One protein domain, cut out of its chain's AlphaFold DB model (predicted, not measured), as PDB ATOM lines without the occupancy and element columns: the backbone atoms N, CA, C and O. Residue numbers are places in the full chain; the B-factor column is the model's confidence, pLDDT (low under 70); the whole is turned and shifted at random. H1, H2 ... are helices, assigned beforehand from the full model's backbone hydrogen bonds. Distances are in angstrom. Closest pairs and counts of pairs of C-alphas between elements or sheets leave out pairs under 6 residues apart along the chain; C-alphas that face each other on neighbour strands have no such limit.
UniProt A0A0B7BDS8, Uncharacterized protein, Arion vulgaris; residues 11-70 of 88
ATOM      1  N   GLU A  11     197.850 110.717  95.973       90.81
ATOM      2  CA  GLU A  11     198.519 109.581  96.594       90.81
ATOM      3  C   GLU A  11     198.035 108.253  95.996       90.81
ATOM      4  O   GLU A  11     198.856 107.383  95.695       90.81
ATOM      5  N   GLU A  12     196.725 108.106  95.766       92.19
ATOM      6  CA  GLU A  12     196.144 106.934  95.099       92.19
ATOM      7  C   GLU A  12     196.626 106.811  93.653       92.19
ATOM      8  O   GLU A  12     197.055 105.733  93.237       92.19
ATOM      9  N   GLY A  13     196.635 107.921  92.907       91.31
ATOM     10  CA  GLY A  13     197.142 107.949  91.536       91.31
ATOM     11  C   GLY A  13     198.619 107.548  91.443       91.31
ATOM     12  O   GLY A  13     198.993 106.705  90.626       91.31
ATOM     13  N   GLN A  14     199.461 108.088  92.328       91.50
ATOM     14  CA  GLN A  14     200.883 107.734  92.403       91.50
ATOM     15  C   GLN A  14     201.106 106.277  92.810       91.50
ATOM     16  O   GLN A  14     202.004 105.614  92.288       91.50
ATOM     17  N   LYS A  15     200.307 105.766  93.752       92.38
ATOM     18  CA  LYS A  15     200.369 104.364  94.169       92.38
ATOM     19  C   LYS A  15     200.082 103.437  92.988       92.38
ATOM     20  O   LYS A  15     200.911 102.576  92.706       92.38
ATOM     21  N   LEU A  16     198.990 103.674  92.261       91.69
ATOM     22  CA  LEU A  16     198.633 102.878  91.087       91.69
ATOM     23  C   LEU A  16     199.711 102.953  89.995       91.69
ATOM     24  O   LEU A  16     200.080 101.933  89.417       91.69
ATOM     25  N   ALA A  17     200.265 104.142  89.739       90.88
ATOM     26  CA  ALA A  17     201.342 104.308  88.766       90.88
ATOM     27  C   ALA A  17     202.575 103.456  89.114       90.88
ATOM     28  O   ALA A  17     203.181 102.863  88.223       90.88
ATOM     29  N   ARG A  18     202.935 103.347  90.400       89.94
ATOM     30  CA  ARG A  18     204.035 102.476  90.844       89.94
ATOM     31  C   ARG A  18     203.706 100.996  90.675       89.94
ATOM     32  O   ARG A  18     204.554 100.262  90.182       89.94
ATOM     33  N   GLU A  19     202.496 100.578  91.039       92.00
ATOM     34  CA  GLU A  19     202.041  99.185  90.911       92.00
ATOM     35  C   GLU A  19     202.062  98.716  89.448       92.00
ATOM     36  O   GLU A  19     202.617  97.664  89.141       92.00
ATOM     37  N   LEU A  20     201.565  99.534  88.515       90.38
ATOM     38  CA  LEU A  20     201.577  99.204  87.082       90.38
ATOM     39  C   LEU A  20     202.993  99.120  86.488       90.38
ATOM     40  O   LEU A  20     203.216  98.436  85.487       90.38
ATOM     41  N   ASN A  21     203.956  99.810  87.099       87.25
ATOM     42  CA  ASN A  21     205.337  99.892  86.632       87.25
ATOM     43  C   ASN A  21     206.318  99.124  87.533       87.25
ATOM     44  O   ASN A  21     207.519  99.383  87.478       87.25
ATOM     45  N   GLU A  22     205.851  98.160  88.331       87.19
ATOM     46  CA  GLU A  22     206.699  97.393  89.262       87.19
ATOM     47  C   GLU A  22     207.847  96.634  88.572       87.19
ATOM     48  O   GLU A  22     208.909  96.411  89.154       87.19
ATOM     49  N   HIS A  23     207.647  96.270  87.304       85.31
ATOM     50  CA  HIS A  23     208.632  95.590  86.468       85.31
ATOM     51  C   HIS A  23     209.744  96.533  85.972       85.31
ATOM     52  O   HIS A  23     210.793  96.072  85.514       85.31
ATOM     53  N   LEU A  24     209.534  97.849  86.053       82.56
ATOM     54  CA  LEU A  24     210.528  98.856  85.714       82.56
ATOM     55  C   LEU A  24     211.387  99.175  86.937       82.56
ATOM     56  O   LEU A  24     210.921  99.275  88.070       82.56
ATOM     57  N   ASN A  25     212.676  99.416  86.708       81.25
ATOM     58  CA  ASN A  25     213.545  99.914  87.766       81.25
ATOM     59  C   ASN A  25     213.317 101.421  87.966       81.25
ATOM     60  O   ASN A  25     214.088 102.242  87.464       81.25
ATOM     61  N   LEU A  26     212.270 101.769  88.720       76.19
ATOM     62  CA  LEU A  26     211.866 103.153  88.993       76.19
ATOM     63  C   LEU A  26     212.973 103.992  89.657       76.19
ATOM     64  O   LEU A  26     213.011 105.200  89.472       76.19
ATOM     65  N   LYS A  27     213.949 103.370  90.338       77.75
ATOM     66  CA  LYS A  27     215.110 104.080  90.920       77.75
ATOM     67  C   LYS A  27     216.035 104.706  89.875       77.75
ATOM     68  O   LYS A  27     216.863 105.542  90.219       77.75
ATOM     69  N   LYS A  28     215.957 104.255  88.620       77.50
ATOM     70  CA  LYS A  28     216.712 104.834  87.500       77.50
ATOM     71  C   LYS A  28     215.979 106.004  86.847       77.50
ATOM     72  O   LYS A  28     216.566 106.664  85.994       77.50
ATOM     73  N   LEU A  29     214.720 106.236  87.213       75.19
ATOM     74  CA  LEU A  29     213.937 107.361  86.729       75.19
ATOM     75  C   LEU A  29     214.111 108.539  87.699       75.19
ATOM     76  O   LEU A  29     214.212 108.332  88.907       75.19
ATOM     77  N   PRO A  30     214.163 109.777  87.189       76.25
ATOM     78  CA  PRO A  30     214.333 110.963  88.028       76.25
ATOM     79  C   PRO A  30     213.123 111.242  88.938       76.25
ATOM     80  O   PRO A  30     213.257 111.965  89.922       76.25
ATOM     81  N   HIS A  31     211.952 110.694  88.614       77.19
ATOM     82  CA  HIS A  31     210.711 110.812  89.377       77.19
ATOM     83  C   HIS A  31     209.783 109.626  89.075       77.19
ATOM     84  O   HIS A  31     209.953 108.940  88.061       77.19
ATOM     85  N   ASP A  32     208.794 109.406  89.946       80.12
ATOM     86  CA  ASP A  32     207.716 108.446  89.697       80.12
ATOM     87  C   ASP A  32     206.962 108.840  88.413       80.12
ATOM     88  O   ASP A  32     206.655 110.024  88.250       80.12
ATOM     89  N   PRO A  33     206.635 107.889  87.516       80.06
ATOM     90  CA  PRO A  33     205.972 108.155  86.238       80.06
ATOM     91  C   PRO A  33     204.475 108.446  86.438       80.06
ATOM     92  O   PRO A  33     203.602 107.737  85.944       80.06
ATOM     93  N   TYR A  34     204.178 109.485  87.211       90.62
ATOM     94  CA  TYR A  34     202.845 109.981  87.496       90.62
ATOM     95  C   TYR A  34     202.778 111.464  87.152       90.62
ATOM     96  O   TYR A  34     203.559 112.267  87.665       90.62
ATOM     97  N   PHE A  35     201.798 111.826  86.331       90.69
ATOM     98  CA  PHE A  35     201.603 113.188  85.865       90.69
ATOM     99  C   PHE A  35     200.122 113.550  85.915       90.69
ATOM    100  O   PHE A  35     199.277 112.798  85.437       90.69
ATOM    101  N   GLU A  36     199.812 114.722  86.465       90.62
ATOM    102  CA  GLU A  36     198.467 115.299  86.410       90.62
ATOM    103  C   GLU A  36     198.447 116.348  85.320       90.62
ATOM    104  O   GLU A  36     199.120 117.362  85.464       90.62
ATOM    105  N   THR A  37     197.702 116.123  84.243       91.75
ATOM    106  CA  THR A  37     197.653 117.056  83.115       91.75
ATOM    107  C   THR A  37     196.263 117.639  82.930       91.75
ATOM    108  O   THR A  37     195.252 117.007  83.230       91.75
ATOM    109  N   SER A  38     196.210 118.862  82.408       89.06
ATOM    110  CA  SER A  38     194.973 119.483  81.946       89.06
ATOM    111  C   SER A  38     195.215 120.082  80.574       89.06
ATOM    112  O   SER A  38     195.853 121.126  80.445       89.06
ATOM    113  N   SER A  39     194.695 119.437  79.531       87.94
ATOM    114  CA  SER A  39     194.773 119.977  78.168       87.94
ATOM    115  C   SER A  39     193.958 121.261  78.012       87.94
ATOM    116  O   SER A  39     194.321 122.112  77.210       87.94
ATOM    117  N   LEU A  40     192.892 121.425  78.803       89.94
ATOM    118  CA  LEU A  40     192.077 122.638  78.810       89.94
ATOM    119  C   LEU A  40     192.858 123.843  79.349       89.94
ATOM    120  O   LEU A  40     192.797 124.923  78.770       89.94
ATOM    121  N   ASN A  41     193.603 123.646  80.439       88.75
ATOM    122  CA  ASN A  41     194.359 124.714  81.099       88.75
ATOM    123  C   ASN A  41     195.816 124.799  80.622       88.75
ATOM    124  O   ASN A  41     196.560 125.656  81.093       88.75
ATOM    125  N   ASN A  42     196.229 123.903  79.722       86.12
ATOM    126  CA  ASN A  42     197.617 123.712  79.309       86.12
ATOM    127  C   ASN A  42     198.582 123.451  80.492       86.12
ATOM    128  O   ASN A  42     199.705 123.946  80.512       86.12
ATOM    129  N   GLU A  43     198.143 122.672  81.485       90.81
ATOM    130  CA  GLU A  43     198.935 122.330  82.676       90.81
ATOM    131  C   GLU A  43     199.616 120.971  82.500       90.81
ATOM    132  O   GLU A  43     198.951 119.979  82.187       90.81
ATOM    133  N   ASN A  44     200.933 120.922  82.728       87.31
ATOM    134  CA  ASN A  44     201.780 119.719  82.736       87.31
ATOM    135  C   ASN A  44     201.776 118.881  81.437       87.31
ATOM    136  O   ASN A  44     202.311 117.772  81.397       87.31
ATOM    137  N   VAL A  45     201.139 119.372  80.368       89.56
ATOM    138  CA  VAL A  45     201.011 118.653  79.092       89.56
ATOM    139  C   VAL A  45     202.380 118.500  78.440       89.56
ATOM    140  O   VAL A  45     202.735 117.413  77.988       89.56
ATOM    141  N   ARG A  46     203.164 119.580  78.411       88.25
ATOM    142  CA  ARG A  46     204.486 119.599  77.782       88.25
ATOM    143  C   ARG A  46     205.449 118.648  78.487       88.25
ATOM    144  O   ARG A  46     206.114 117.860  77.823       88.25
ATOM    145  N   GLU A  47     205.468 118.688  79.812       86.81
ATOM    146  CA  GLU A  47     206.330 117.885  80.674       86.81
ATOM    147  C   GLU A  47     206.087 116.383  80.470       86.81
ATOM    148  O   GLU A  47     207.040 115.608  80.384       86.81
ATOM    149  N   VAL A  48     204.824 115.967  80.313       88.81
ATOM    150  CA  VAL A  48     204.483 114.571  79.991       88.81
ATOM    151  C   VAL A  48     205.068 114.144  78.657       88.81
ATOM    152  O   VAL A  48     205.663 113.070  78.554       88.81
ATOM    153  N   PHE A  49     204.903 114.966  77.622       87.00
ATOM    154  CA  PHE A  49     205.436 114.632  76.309       87.00
ATOM    155  C   PHE A  49     206.964 114.584  76.327       87.00
ATOM    156  O   PHE A  49     207.536 113.607  75.846       87.00
ATOM    157  N   GLU A  50     207.625 115.567  76.942       85.69
ATOM    158  CA  GLU A  50     209.081 115.571  77.122       85.69
ATOM    159  C   GLU A  50     209.571 114.289  77.803       85.69
ATOM    160  O   GLU A  50     210.510 113.654  77.316       85.69
ATOM    161  N   TYR A  51     208.887 113.842  78.857       85.31
ATOM    162  CA  TYR A  51     209.210 112.588  79.528       85.31
ATOM    163  C   TYR A  51     209.086 111.371  78.601       85.31
ATOM    164  O   TYR A  51     210.005 110.550  78.519       85.31
ATOM    165  N   ILE A  52     207.979 111.264  77.858       84.81
ATOM    166  CA  ILE A  52     207.736 110.159  76.920       84.81
ATOM    167  C   ILE A  52     208.840 110.100  75.855       84.81
ATOM    168  O   ILE A  52     209.386 109.025  75.588       84.81
ATOM    169  N   PHE A  53     209.213 111.241  75.272       82.44
ATOM    170  CA  PHE A  53     210.253 111.298  74.242       82.44
ATOM    171  C   PHE A  53     211.640 110.943  74.784       82.44
ATOM    172  O   PHE A  53     212.422 110.287  74.095       82.44
ATOM    173  N   GLN A  54     211.951 111.345  76.015       79.62
ATOM    174  CA  GLN A  54     213.254 111.076  76.620       79.62
ATOM    175  C   GLN A  54     213.408 109.625  77.083       79.62
ATOM    176  O   GLN A  54     214.494 109.050  76.938       79.62
ATOM    177  N   HIS A  55     212.346 109.035  77.635       78.44
ATOM    178  CA  HIS A  55     212.447 107.797  78.408       78.44
ATOM    179  C   HIS A  55     211.682 106.609  77.825       78.44
ATOM    180  O   HIS A  55     212.095 105.473  78.053       78.44
ATOM    181  N   CYS A  56     210.600 106.834  77.075       77.69
ATOM    182  CA  CYS A  56     209.710 105.755  76.638       77.69
ATOM    183  C   CYS A  56     209.914 105.356  75.174       77.69
ATOM    184  O   CYS A  56     209.667 104.206  74.814       77.69
ATOM    185  N   LEU A  57     210.362 106.280  74.321       77.94
ATOM    186  CA  LEU A  57     210.548 105.995  72.902       77.94
ATOM    187  C   LEU A  57     211.982 105.538  72.586       77.94
ATOM    188  O   LEU A  57     212.949 106.159  73.043       77.94
ATOM    189  N   PRO A  58     212.158 104.500  71.744       71.38
ATOM    190  CA  PRO A  58     213.467 104.061  71.266       71.38
ATOM    191  C   PRO A  58     213.971 104.994  70.154       71.38
ATOM    192  O   PRO A  58     214.192 104.578  69.019       71.38
ATOM    193  N   LEU A  59     214.122 106.282  70.465       71.00
ATOM    194  CA  LEU A  59     214.639 107.261  69.517       71.00
ATOM    195  C   LEU A  59     216.121 106.990  69.237       71.00
ATOM    196  O   LEU A  59     216.914 106.794  70.168       71.00
ATOM    197  N   SER A  60     216.509 107.039  67.962       72.50
ATOM    198  CA  SER A  60     217.922 107.040  67.576       72.50
ATOM    199  C   SER A  60     218.632 108.284  68.131       72.50
ATOM    200  O   SER A  60     217.994 109.290  68.452       72.50
ATOM    201  N   ALA A  61     219.964 108.250  68.237       71.25
ATOM    202  CA  ALA A  61     220.738 109.400  68.720       71.25
ATOM    203  C   ALA A  61     220.447 110.684  67.910       71.25
ATOM    204  O   ALA A  61     220.317 111.765  68.487       71.25
ATOM    205  N   ASP A  62     220.245 110.548  66.597       72.06
ATOM    206  CA  ASP A  62     219.911 111.658  65.697       72.06
ATOM    207  C   ASP A  62     218.474 112.172  65.883       72.06
ATOM    208  O   ASP A  62     218.197 113.356  65.698       72.06
ATOM    209  N   GLN A  63     217.530 111.301  66.254       71.19
ATOM    210  CA  GLN A  63     216.167 111.712  66.614       71.19
ATOM    211  C   GLN A  63     216.140 112.445  67.960       71.19
ATOM    212  O   GLN A  63     215.448 113.453  68.087       71.19
ATOM    213  N   LYS A  64     216.943 111.998  68.936       68.94
ATOM    214  CA  LYS A  64     217.072 112.671  70.239       68.94
ATOM    215  C   LYS A  64     217.662 114.076  70.112       68.94
ATOM    216  O   LYS A  64     217.151 114.988  70.751       68.94
ATOM    217  N   LYS A  65     218.688 114.269  69.272       69.38
ATOM    218  CA  LYS A  65     219.279 115.598  69.017       69.38
ATOM    219  C   LYS A  65     218.277 116.582  68.421       69.38
ATOM    220  O   LYS A  65     218.108 117.668  68.959       69.38
ATOM    221  N   ARG A  66     217.554 116.175  67.373       68.12
ATOM    222  CA  ARG A  66     216.540 117.028  66.730       68.12
ATOM    223  C   ARG A  66     215.425 117.448  67.688       68.12
ATOM    224  O   ARG A  66     214.960 118.575  67.610       68.12
ATOM    225  N   TYR A  67     215.033 116.568  68.612       63.75
ATOM    226  CA  TYR A  67     214.041 116.892  69.639       63.75
ATOM    227  C   TYR A  67     214.548 117.906  70.679       63.75
ATOM    228  O   TYR A  67     213.773 118.718  71.168       63.75
ATOM    229  N   GLN A  68     215.837 117.871  71.027       64.50
ATOM    230  CA  GLN A  68     216.420 118.822  71.983       64.50
ATOM    231  C   GLN A  68     216.675 120.211  71.376       64.50
ATOM    232  O   GLN A  68     216.779 121.183  72.119       64.50
ATOM    233  N   GLU A  69     216.797 120.301  70.051       61.06
ATOM    234  CA  GLU A  69     217.107 121.543  69.334       61.06
ATOM    235  C   GLU A  69     215.855 122.323  68.894       61.06
ATOM    236  O   GLU A  69     215.933 123.542  68.738       61.06
ATOM    237  N   ASP A  70     214.704 121.661  68.722       56.16
ATOM    238  CA  ASP A  70     213.472 122.296  68.241       56.16
ATOM    239  C   ASP A  70     212.482 122.579  69.387       56.16
ATOM    240  O   ASP A  70     212.076 121.688  70.135       56.16
TER     241      ASP A  70
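What this domain is: This is residues 11 to 70 of the 88 residues of an uncharacterized protein of Arion vulgaris (UniProt A0A0B7BDS8). Three short helices are set in a loose, flat row, H1, H2, H3, with a long loop winding between H1 and H2 and residues 38 to 43 sticking out. The printed part has 60 residues, with three named helices and no named strand, and its class is all helix. It is loose, with a radius of gyration of the C-alphas of 13.4 A and spans of 37 by 32 by 14 A.

How they stand to each other: H1, residues 11 to 20, is apart from H2, residues 45 to 56, and from H3, residues 61 to 69. H2 and H3 are close but not clearly touching; their closest C-alphas, of Gln 54 and Lys 64, are 7.6 A apart. They run opposite ways at a shallow tilt of 19 degrees. In H1, H2 and H3 every O i to N i+4 pair is within hydrogen-bond range.

Where its parts are: H1 begins at C-alpha 11 (198.519, 109.581, 96.594) and measures 14.4 A. H2 measures 15.7 A. H3 measures 12.7 A and ends at C-alpha 69 (217.107, 121.543, 69.334).

The domain as a whole: The C-alphas farthest apart, of Glu 12 and Asp 62, are 38.1 A apart. The printed part has no cut. The link from H1 to H2 is long, 24 residues; that from H2 to H3 is tight. Residues 64 to 70 have pLDDT under 70.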